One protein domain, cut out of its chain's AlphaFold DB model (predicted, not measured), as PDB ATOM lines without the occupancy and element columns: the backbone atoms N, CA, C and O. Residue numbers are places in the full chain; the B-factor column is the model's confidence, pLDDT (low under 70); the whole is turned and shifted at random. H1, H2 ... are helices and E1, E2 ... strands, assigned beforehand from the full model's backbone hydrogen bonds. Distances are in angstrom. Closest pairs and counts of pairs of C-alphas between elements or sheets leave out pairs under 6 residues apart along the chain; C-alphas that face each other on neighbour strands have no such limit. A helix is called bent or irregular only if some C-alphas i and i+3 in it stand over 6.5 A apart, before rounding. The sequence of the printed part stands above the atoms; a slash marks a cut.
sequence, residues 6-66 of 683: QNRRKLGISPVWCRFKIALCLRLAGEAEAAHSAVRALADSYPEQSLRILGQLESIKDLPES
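What this domain is: This is residues 6 to 66 of the 683 residues of an uncharacterized protein of bacterium (UniProt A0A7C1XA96). A small strand hairpin, E1 and E2, and the short helix H4 sit at one side of a hairpin of two long helices, H2 and H3, which run side by side in opposite ways with H4 packing on H3. The short helix H1 lies off the first end of H2 at the far end of the model, and residues 9 to 14, the last part of H1 and the link to H2, stick out as an arm. The printed part has 61 residues with four named helices and two named strands, in the order H1, H2, H3, E1, E2, H4; the sheet has the order E1 - E2 and is antiparallel, and the class is mostly helix. The whole is compact, with a radius of gyration of the C-alphas of 11.5 A, and the C-alphas span 32 by 23 by 23 A.

How they stand to each other: The sheet is made of E1, residues 50 to 53, and E2, residues 56 to 59, a hairpin of antiparallel neighbour strands whose directions stand at 145 degrees. The C-alphas of residues 50 and 59, which face each other, are 4.2 A apart. Across the pair, N 51 and O 58 are within hydrogen-bond range at 2.8 A, and so are N 56 and O 53 at 2.9 A. With no residue between, E2 is followed by H4, residues 60 to 65; the closest C-alphas of E1 and H4 are those of Ser 50 and Ile 60, 5.3 A apart. H4 is irregular, with C-alphas 61 and 64 at 7.1 A from each other. It touches H3, residues 32 to 45, at a shallow tilt of 28 degrees, opposite ways; their closest C-alphas are those of Ala 43 and Lys 61, 4.6 A apart. H3 also touches H2, residues 15 to 28, with 23 pairs of C-alphas within 8 A. The closest are those of Ala 23 and Ala 35, 4.4 A apart, and the two helices run opposite ways at a shallow tilt of 15 degrees, forming a helical hairpin. The closest C-alphas of H2 and E1 are those of Trp 17 and Leu 51, 7.6 A apart. H2 and H4 are apart, and so are H3 and E2. H1, residues 6 to 10, is close to H2 but not clearly touching, with the C-alphas of Arg 8 and Pro 15 the closest at 7.8 A; it is apart from H3, E1, E2 and H4. In H1, H2 and H3 every O i to N i+4 pair is within hydrogen-bond range; in H4 0 of 2 are, while 2 of its 3 O i to N i+3 pairs are.

Where its parts are: E1, residues 50 to 53, begins at C-alpha 50, (-33.843, -16.007, 45.668), and is 9.3 A long from first to last C-alpha. E2, residues 56 to 59, is 9.9 A long. H4, residues 60 to 65, is also 9.9 A long and ends at C-alpha 65, (-32.464, -2.814, 50.668). H3, residues 32 to 45, measures 19.8 A, and H2, residues 15 to 28, measures 20.0 A. H1, residues 6 to 10, measures 6.6 A and begins at C-alpha 6, (-40.169, -17.204, 22.849).

The domain as a whole: The two C-alphas farthest apart are those of Lys 10 and Glu 65, at 32.3 A. The printed part runs from residue 6 to residue 66 and has no cut. The five links between named elements are tight. Residues 9 to 14 stand free. The mean pLDDT of the printed part is 86.4, and the model's confidence is under 70 at residues 7 to 8, 10 to 11 and 54 to 56.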
ATOM      1  N   GLN A   6     -40.414 -15.877  23.413       74.25
ATOM      2  CA  GLN A   6     -40.169 -17.204  22.849       74.25
ATOM      3  C   GLN A   6     -38.707 -17.662  23.016       74.25
ATOM      4  O   GLN A   6     -38.465 -18.831  23.311       74.25
ATOM      5  N   ASN A   7     -37.741 -16.744  22.902       64.69
ATOM      6  CA  ASN A   7     -36.314 -17.050  23.052       64.69
ATOM      7  C   ASN A   7     -35.935 -17.254  24.523       64.69
ATOM      8  O   ASN A   7     -35.171 -18.165  24.832       64.69
ATOM      9  N   ARG A   8     -36.536 -16.486  25.442       69.44
ATOM     10  CA  ARG A   8     -36.337 -16.664  26.893       69.44
ATOM     11  C   ARG A   8     -36.743 -18.064  27.362       69.44
ATOM     12  O   ARG A   8     -35.998 -18.695  28.104       69.44
ATOM     13  N   ARG A   9     -37.879 -18.578  26.863       73.50
ATOM     14  CA  ARG A   9     -38.350 -19.942  27.166       73.50
ATOM     15  C   ARG A   9     -37.416 -21.025  26.623       73.50
ATOM     16  O   ARG A   9     -37.158 -21.988  27.331       73.50
ATOM     17  N   LYS A  10     -36.888 -20.862  25.404       66.69
ATOM     18  CA  LYS A  10     -35.949 -21.829  24.805       66.69
ATOM     19  C   LYS A  10     -34.603 -21.892  25.530       66.69
ATOM     20  O   LYS A  10     -34.013 -22.961  25.597       66.69
ATOM     21  N   LEU A  11     -34.130 -20.765  26.062       55.28
ATOM     22  CA  LEU A  11     -32.828 -20.657  26.728       55.28
ATOM     23  C   LEU A  11     -32.879 -20.942  28.240       55.28
ATOM     24  O   LEU A  11     -31.861 -20.806  28.911       55.28
ATOM     25  N   GLY A  12     -34.048 -21.287  28.794       79.31
ATOM     26  CA  GLY A  12     -34.207 -21.521  30.235       79.31
ATOM     27  C   GLY A  12     -33.935 -20.282  31.097       79.31
ATOM     28  O   GLY A  12     -33.644 -20.404  32.284       79.31
ATOM     29  N   ILE A  13     -34.007 -19.078  30.519       72.94
ATOM     30  CA  ILE A  13     -33.698 -17.844  31.244       72.94
ATOM     31  C   ILE A  13     -34.919 -17.456  32.077       72.94
ATOM     32  O   ILE A  13     -35.964 -17.086  31.534       72.94
ATOM     33  N   SER A  14     -34.773 -17.519  33.401       84.62
ATOM     34  CA  SER A  14     -35.832 -17.118  34.328       84.62
ATOM     35  C   SER A  14     -36.223 -15.643  34.112       84.62
ATOM     36  O   SER A  14     -35.336 -14.782  34.043       84.62
ATOM     37  N   PRO A  15     -37.530 -15.305  34.056       87.94
ATOM     38  CA  PRO A  15     -38.005 -13.918  34.002       87.94
ATOM     39  C   PRO A  15     -37.429 -13.045  35.121       87.94
ATOM     40  O   PRO A  15     -37.182 -11.854  34.924       87.94
ATOM     41  N   VAL A  16     -37.182 -13.666  36.272       92.44
ATOM     42  CA  VAL A  16     -36.603 -13.053  37.461       92.44
ATOM     43  C   VAL A  16     -35.159 -12.622  37.220       92.44
ATOM     44  O   VAL A  16     -34.804 -11.477  37.486       92.44
ATOM     45  N   TRP A  17     -34.349 -13.486  36.605       85.38
ATOM     46  CA  TRP A  17     -32.970 -13.157  36.243       85.38
ATOM     47  C   TRP A  17     -32.894 -12.018  35.220       85.38
ATOM     48  O   TRP A  17     -32.072 -11.116  35.360       85.38
ATOM     49  N   CYS A  18     -33.782 -12.010  34.218       84.31
ATOM     50  CA  CYS A  18     -33.849 -10.910  33.253       84.31
ATOM     51  C   CYS A  18     -34.156  -9.569  33.927       84.31
ATOM     52  O   CYS A  18     -33.498  -8.576  33.631       84.31
ATOM     53  N   ARG A  19     -35.153  -9.530  34.818       92.69
ATOM     54  CA  ARG A  19     -35.540  -8.302  35.528       92.69
ATOM     55  C   ARG A  19     -34.439  -7.821  36.468       92.69
ATOM     56  O   ARG A  19     -34.149  -6.630  36.483       92.69
ATOM     57  N   PHE A  20     -33.774  -8.744  37.158       93.88
ATOM     58  CA  PHE A  20     -32.593  -8.433  37.957       93.88
ATOM     59  C   PHE A  20     -31.469  -7.833  37.109       93.88
ATOM     60  O   PHE A  20     -30.924  -6.793  37.463       93.88
ATOM     61  N   LYS A  21     -31.153  -8.432  35.952       85.50
ATOM     62  CA  LYS A  21     -30.139  -7.901  35.030       85.50
ATOM     63  C   LYS A  21     -30.491  -6.510  34.511       85.50
ATOM     64  O   LYS A  21     -29.595  -5.685  34.419       85.50
ATOM     65  N   ILE A  22     -31.763  -6.231  34.225       87.56
ATOM     66  CA  ILE A  22     -32.213  -4.883  33.841       87.56
ATOM     67  C   ILE A  22     -31.958  -3.890  34.981       87.56
ATOM     68  O   ILE A  22     -31.344  -2.856  34.741       87.56
ATOM     69  N   ALA A  23     -32.366  -4.217  36.214       92.81
ATOM     70  CA  ALA A  23     -32.114  -3.364  37.376       92.81
ATOM     71  C   ALA A  23     -30.609  -3.123  37.588       92.81
ATOM     72  O   ALA A  23     -30.190  -1.990  37.802       92.81
ATOM     73  N   LEU A  24     -29.786  -4.170  37.455       87.25
ATOM     74  CA  LEU A  24     -28.328  -4.082  37.544       87.25
ATOM     75  C   LEU A  24     -27.733  -3.190  36.445       87.25
ATOM     76  O   LEU A  24     -26.887  -2.356  36.741       87.25
ATOM     77  N   CYS A  25     -28.163  -3.341  35.191       79.38
ATOM     78  CA  CYS A  25     -27.690  -2.509  34.084       79.38
ATOM     79  C   CYS A  25     -28.050  -1.034  34.290       79.38
ATOM     80  O   CYS A  25     -27.186  -0.186  34.110       79.38
ATOM     81  N   LEU A  26     -29.279  -0.734  34.728       87.44
ATOM     82  CA  LEU A  26     -29.685   0.629  35.089       87.44
ATOM     83  C   LEU A  26     -28.806   1.186  36.216       87.44
ATOM     84  O   LEU A  26     -28.377   2.334  36.158       87.44
ATOM     85  N   ARG A  27     -28.472   0.356  37.216       87.19
ATOM     86  CA  ARG A  27     -27.593   0.762  38.320       87.19
ATOM     87  C   ARG A  27     -26.187   1.095  37.821       87.19
ATOM     88  O   ARG A  27     -25.651   2.126  38.209       87.19
ATOM     89  N   LEU A  28     -25.616   0.246  36.968       74.44
ATOM     90  CA  LEU A  28     -24.283   0.432  36.381       74.44
ATOM     91  C   LEU A  28     -24.223   1.622  35.413       74.44
ATOM     92  O   LEU A  28     -23.181   2.252  35.300       74.44
ATOM     93  N   ALA A  29     -25.336   1.964  34.762       75.12
ATOM     94  CA  ALA A  29     -25.456   3.145  33.907       75.12
ATOM     95  C   ALA A  29     -25.618   4.467  34.691       75.12
ATOM     96  O   ALA A  29     -25.799   5.520  34.087       75.12
ATOM     97  N   GLY A  30     -25.596   4.427  36.029       80.81
ATOM     98  CA  GLY A  30     -25.801   5.603  36.880       80.81
ATOM     99  C   GLY A  30     -27.270   6.006  37.067       80.81
ATOM    100  O   GLY A  30     -27.558   6.963  37.785       80.81
ATOM    101  N   GLU A  31     -28.227   5.261  36.507       90.31
ATOM    102  CA  GLU A  31     -29.667   5.519  36.637       90.31
ATOM    103  C   GLU A  31     -30.225   4.947  37.953       90.31
ATOM    104  O   GLU A  31     -31.063   4.040  37.974       90.31
ATOM    105  N   ALA A  32     -29.741   5.460  39.088       88.44
ATOM    106  CA  ALA A  32     -30.013   4.902  40.415       88.44
ATOM    107  C   ALA A  32     -31.514   4.793  40.748       88.44
ATOM    108  O   ALA A  32     -31.952   3.773  41.280       88.44
ATOM    109  N   GLU A  33     -32.318   5.804  40.405       92.19
ATOM    110  CA  GLU A  33     -33.764   5.772  40.663       92.19
ATOM    111  C   GLU A  33     -34.487   4.724  39.812       92.19
ATOM    112  O   GLU A  33     -35.317   3.974  40.331       92.19
ATOM    113  N   ALA A  34     -34.140   4.622  38.525       93.44
ATOM    114  CA  ALA A  34     -34.724   3.637  37.619       93.44
ATOM    115  C   ALA A  34     -34.334   2.212  38.033       93.44
ATOM    116  O   ALA A  34     -35.180   1.316  38.056       93.44
ATOM    117  N   ALA A  35     -33.077   2.011  38.434       94.00
ATOM    118  CA  ALA A  35     -32.591   0.752  38.980       94.00
ATOM    119  C   ALA A  35     -33.346   0.350  40.252       94.00
ATOM    120  O   ALA A  35     -33.814  -0.785  40.367       94.00
ATOM    121  N   HIS A  36     -33.517   1.293  41.183       94.69
ATOM    122  CA  HIS A  36     -34.228   1.057  42.434       94.69
ATOM    123  C   HIS A  36     -35.720   0.766  42.192       94.69
ATOM    124  O   HIS A  36     -36.295  -0.143  42.791       94.69
ATOM    125  N   SER A  37     -36.353   1.471  41.250       95.50
ATOM    126  CA  SER A  37     -37.724   1.175  40.825       95.50
ATOM    127  C   SER A  37     -37.835  -0.212  40.184       95.50
ATOM    128  O   SER A  37     -38.793  -0.938  40.448       95.50
ATOM    129  N   ALA A  38     -36.863  -0.602  39.357       95.94
ATOM    130  CA  ALA A  38     -36.847  -1.899  38.691       95.94
ATOM    131  C   ALA A  38     -36.645  -3.058  39.680       95.94
ATOM    132  O   ALA A  38     -37.304  -4.091  39.541       95.94
ATOM    133  N   VAL A  39     -35.780  -2.895  40.690       97.12
ATOM    134  CA  VAL A  39     -35.564  -3.928  41.713       97.12
ATOM    135  C   VAL A  39     -36.746  -4.038  42.681       97.12
ATOM    136  O   VAL A  39     -37.112  -5.155  43.033       97.12
ATOM    137  N   ARG A  40     -37.424  -2.933  43.035       96.94
ATOM    138  CA  ARG A  40     -38.690  -2.988  43.795       96.94
ATOM    139  C   ARG A  40     -39.776  -3.722  43.020       96.94
ATOM    140  O   ARG A  40     -40.356  -4.665  43.534       96.94
ATOM    141  N   ALA A  41     -39.958  -3.389  41.742       96.69
ATOM    142  CA  ALA A  41     -40.919  -4.094  40.896       96.69
ATOM    143  C   ALA A  41     -40.596  -5.595  40.758       96.69
ATOM    144  O   ALA A  41     -41.500  -6.420  40.595       96.69
ATOM    145  N   LEU A  42     -39.312  -5.965  40.798       97.06
ATOM    146  CA  LEU A  42     -38.872  -7.358  40.851       97.06
ATOM    147  C   LEU A  42     -39.223  -8.013  42.199       97.06
ATOM    148  O   LEU A  42     -39.773  -9.113  42.179       97.06
ATOM    149  N   ALA A  43     -38.949  -7.345  43.322       97.12
ATOM    150  CA  ALA A  43     -39.298  -7.788  44.675       97.12
ATOM    151  C   ALA A  43     -40.804  -7.998  44.851       97.12
ATOM    152  O   ALA A  43     -41.212  -9.066  45.297       97.12
ATOM    153  N   ASP A  44     -41.625  -7.059  44.385       96.88
ATOM    154  CA  ASP A  44     -43.086  -7.146  44.457       96.88
ATOM    155  C   ASP A  44     -43.636  -8.307  43.617       96.88
ATOM    156  O   ASP A  44     -44.598  -8.974  43.993       96.88
ATOM    157  N   SER A  45     -43.021  -8.568  42.457       97.06
ATOM    158  CA  SER A  45     -43.481  -9.614  41.536       97.06
ATOM    159  C   SER A  45     -43.030 -11.023  41.942       97.06
ATOM    160  O   SER A  45     -43.655 -11.999  41.526       97.06
ATOM    161  N   TYR A  46     -41.921 -11.150  42.683       96.81
ATOM    162  CA  TYR A  46     -41.279 -12.435  42.992       96.81
ATOM    163  C   TYR A  46     -40.682 -12.490  44.417       96.81
ATOM    164  O   TYR A  46     -39.510 -12.849  44.560       96.81
ATOM    165  N   PRO A  47     -41.452 -12.182  45.477       96.88
ATOM    166  CA  PRO A  47     -40.910 -12.002  46.830       96.88
ATOM    167  C   PRO A  47     -40.322 -13.286  47.436       96.88
ATOM    168  O   PRO A  47     -39.346 -13.232  48.177       96.88
ATOM    169  N   GLU A  48     -40.875 -14.448  47.078       95.88
ATOM    170  CA  GLU A  48     -40.468 -15.756  47.618       95.88
ATOM    171  C   GLU A  48     -39.287 -16.400  46.874       95.88
ATOM    172  O   GLU A  48     -38.871 -17.513  47.194       95.88
ATOM    173  N   GLN A  49     -38.760 -15.749  45.835       96.00
ATOM    174  CA  GLN A  49     -37.610 -16.266  45.097       96.00
ATOM    175  C   GLN A  49     -36.294 -15.739  45.676       96.00
ATOM    176  O   GLN A  49     -36.248 -14.734  46.387       96.00
ATOM    177  N   SER A  50     -35.202 -16.415  45.319       90.00
ATOM    178  CA  SER A  50     -33.843 -16.007  45.668       90.00
ATOM    179  C   SER A  50     -32.952 -16.025  44.432       90.00
ATOM    180  O   SER A  50     -33.118 -16.859  43.538       90.00
ATOM    181  N   LEU A  51     -31.986 -15.114  44.383       87.75
ATOM    182  CA  LEU A  51     -30.968 -15.037  43.342       87.75
ATOM    183  C   LEU A  51     -29.591 -15.230  43.960       87.75
ATOM    184  O   LEU A  51     -29.315 -14.748  45.051       87.75
ATOM    185  N   ARG A  52     -28.701 -15.929  43.253       75.94
ATOM    186  CA  ARG A  52     -27.301 -16.014  43.669       75.94
ATOM    187  C   ARG A  52     -26.528 -14.833  43.074       75.94
ATOM    188  O   ARG A  52     -26.278 -14.812  41.871       75.94
ATOM    189  N   ILE A  53     -26.160 -13.866  43.906       80.69
ATOM    190  CA  ILE A  53     -25.444 -12.639  43.540       80.69
ATOM    191  C   ILE A  53     -24.051 -12.712  44.160       80.69
ATOM    192  O   ILE A  53     -23.911 -12.980  45.347       80.69
ATOM    193  N   LEU A  54     -23.004 -12.565  43.338       63.28
ATOM    194  CA  LEU A  54     -21.600 -12.666  43.779       63.28
ATOM    195  C   LEU A  54     -21.306 -13.933  44.613       63.28
ATOM    196  O   LEU A  54     -20.520 -13.927  45.553       63.28
ATOM    197  N   GLY A  55     -21.964 -15.044  44.269       57.28
ATOM    198  CA  GLY A  55     -21.804 -16.327  44.955       57.28
ATOM    199  C   GLY A  55     -22.661 -16.510  46.212       57.28
ATOM    200  O   GLY A  55     -22.822 -17.659  46.630       57.28
ATOM    201  N   GLN A  56     -23.279 -15.455  46.748       65.81
ATOM    202  CA  GLN A  56     -24.185 -15.502  47.901       65.81
ATOM    203  C   GLN A  56     -25.645 -15.603  47.448       65.81
ATOM    204  O   GLN A  56     -26.017 -15.041  46.424       65.81
ATOM    205  N   LEU A  57     -26.468 -16.375  48.161       78.25
ATOM    206  CA  LEU A  57     -27.897 -16.497  47.864       78.25
ATOM    207  C   LEU A  57     -28.649 -15.376  48.593       78.25
ATOM    208  O   LEU A  57     -28.751 -15.415  49.814       78.25
ATOM    209  N   GLU A  58     -29.171 -14.405  47.850       87.69
ATOM    210  CA  GLU A  58     -29.950 -13.281  48.375       87.69
ATOM    211  C   GLU A  58     -31.437 -13.462  48.051       87.69
ATOM    212  O   GLU A  58     -31.797 -13.892  46.948       87.69
ATOM    213  N   SER A  59     -32.310 -13.152  49.011       95.69
ATOM    214  CA  SER A  59     -33.757 -13.155  48.780       95.69
ATOM    215  C   SER A  59     -34.156 -11.926  47.973       95.69
ATOM    216  O   SER A  59     -33.678 -10.822  48.223       95.69
ATOM    217  N   ILE A  60     -35.053 -12.101  47.003       96.44
ATOM    218  CA  ILE A  60     -35.441 -11.016  46.097       96.44
ATOM    219  C   ILE A  60     -36.196  -9.910  46.828       96.44
ATOM    220  O   ILE A  60     -36.013  -8.741  46.497       96.44
ATOM    221  N   LYS A  61     -36.989 -10.259  47.845       96.69
ATOM    222  CA  LYS A  61     -37.694  -9.277  48.674       96.69
ATOM    223  C   LYS A  61     -36.742  -8.303  49.389       96.69
ATOM    224  O   LYS A  61     -37.113  -7.156  49.592       96.69
ATOM    225  N   ASP A  62     -35.518  -8.745  49.695       95.56
ATOM    226  CA  ASP A  62     -34.510  -7.962  50.418       95.56
ATOM    227  C   ASP A  62     -33.590  -7.176  49.454       95.56
ATOM    228  O   ASP A  62     -32.846  -6.292  49.876       95.56
ATOM    229  N   LEU A  63     -33.647  -7.447  48.139       94.62
ATOM    230  CA  LEU A  63     -32.796  -6.782  47.140       94.62
ATOM    231  C   LEU A  63     -32.935  -5.257  47.074       94.62
ATOM    232  O   LEU A  63     -31.914  -4.609  46.850       94.62
ATOM    233  N   PRO A  64     -34.125  -4.647  47.237       95.94
ATOM    234  CA  PRO A  64     -34.233  -3.190  47.264       95.94
ATOM    235  C   PRO A  64     -33.424  -2.546  48.396       95.94
ATOM    236  O   PRO A  64     -32.961  -1.416  48.242       95.94
ATOM    237  N   GLU A  65     -33.240  -3.259  49.507       92.81
ATOM    238  CA  GLU A  65     -32.464  -2.814  50.668       92.81
ATOM    239  C   GLU A  65     -31.013  -3.310  50.633       92.81
ATOM    240  O   GLU A  65     -30.193  -2.901  51.457       92.81
ATOM    241  N   SER A  66     -30.662  -4.175  49.676       90.56
ATOM    242  CA  SER A  66     -29.308  -4.703  49.578       90.56
ATOM    243  C   SER A  66     -28.317  -3.601  49.226       90.56
ATOM    244  O   SER A  66     -28.639  -2.604  48.568       90.56
TER     245      SER A  66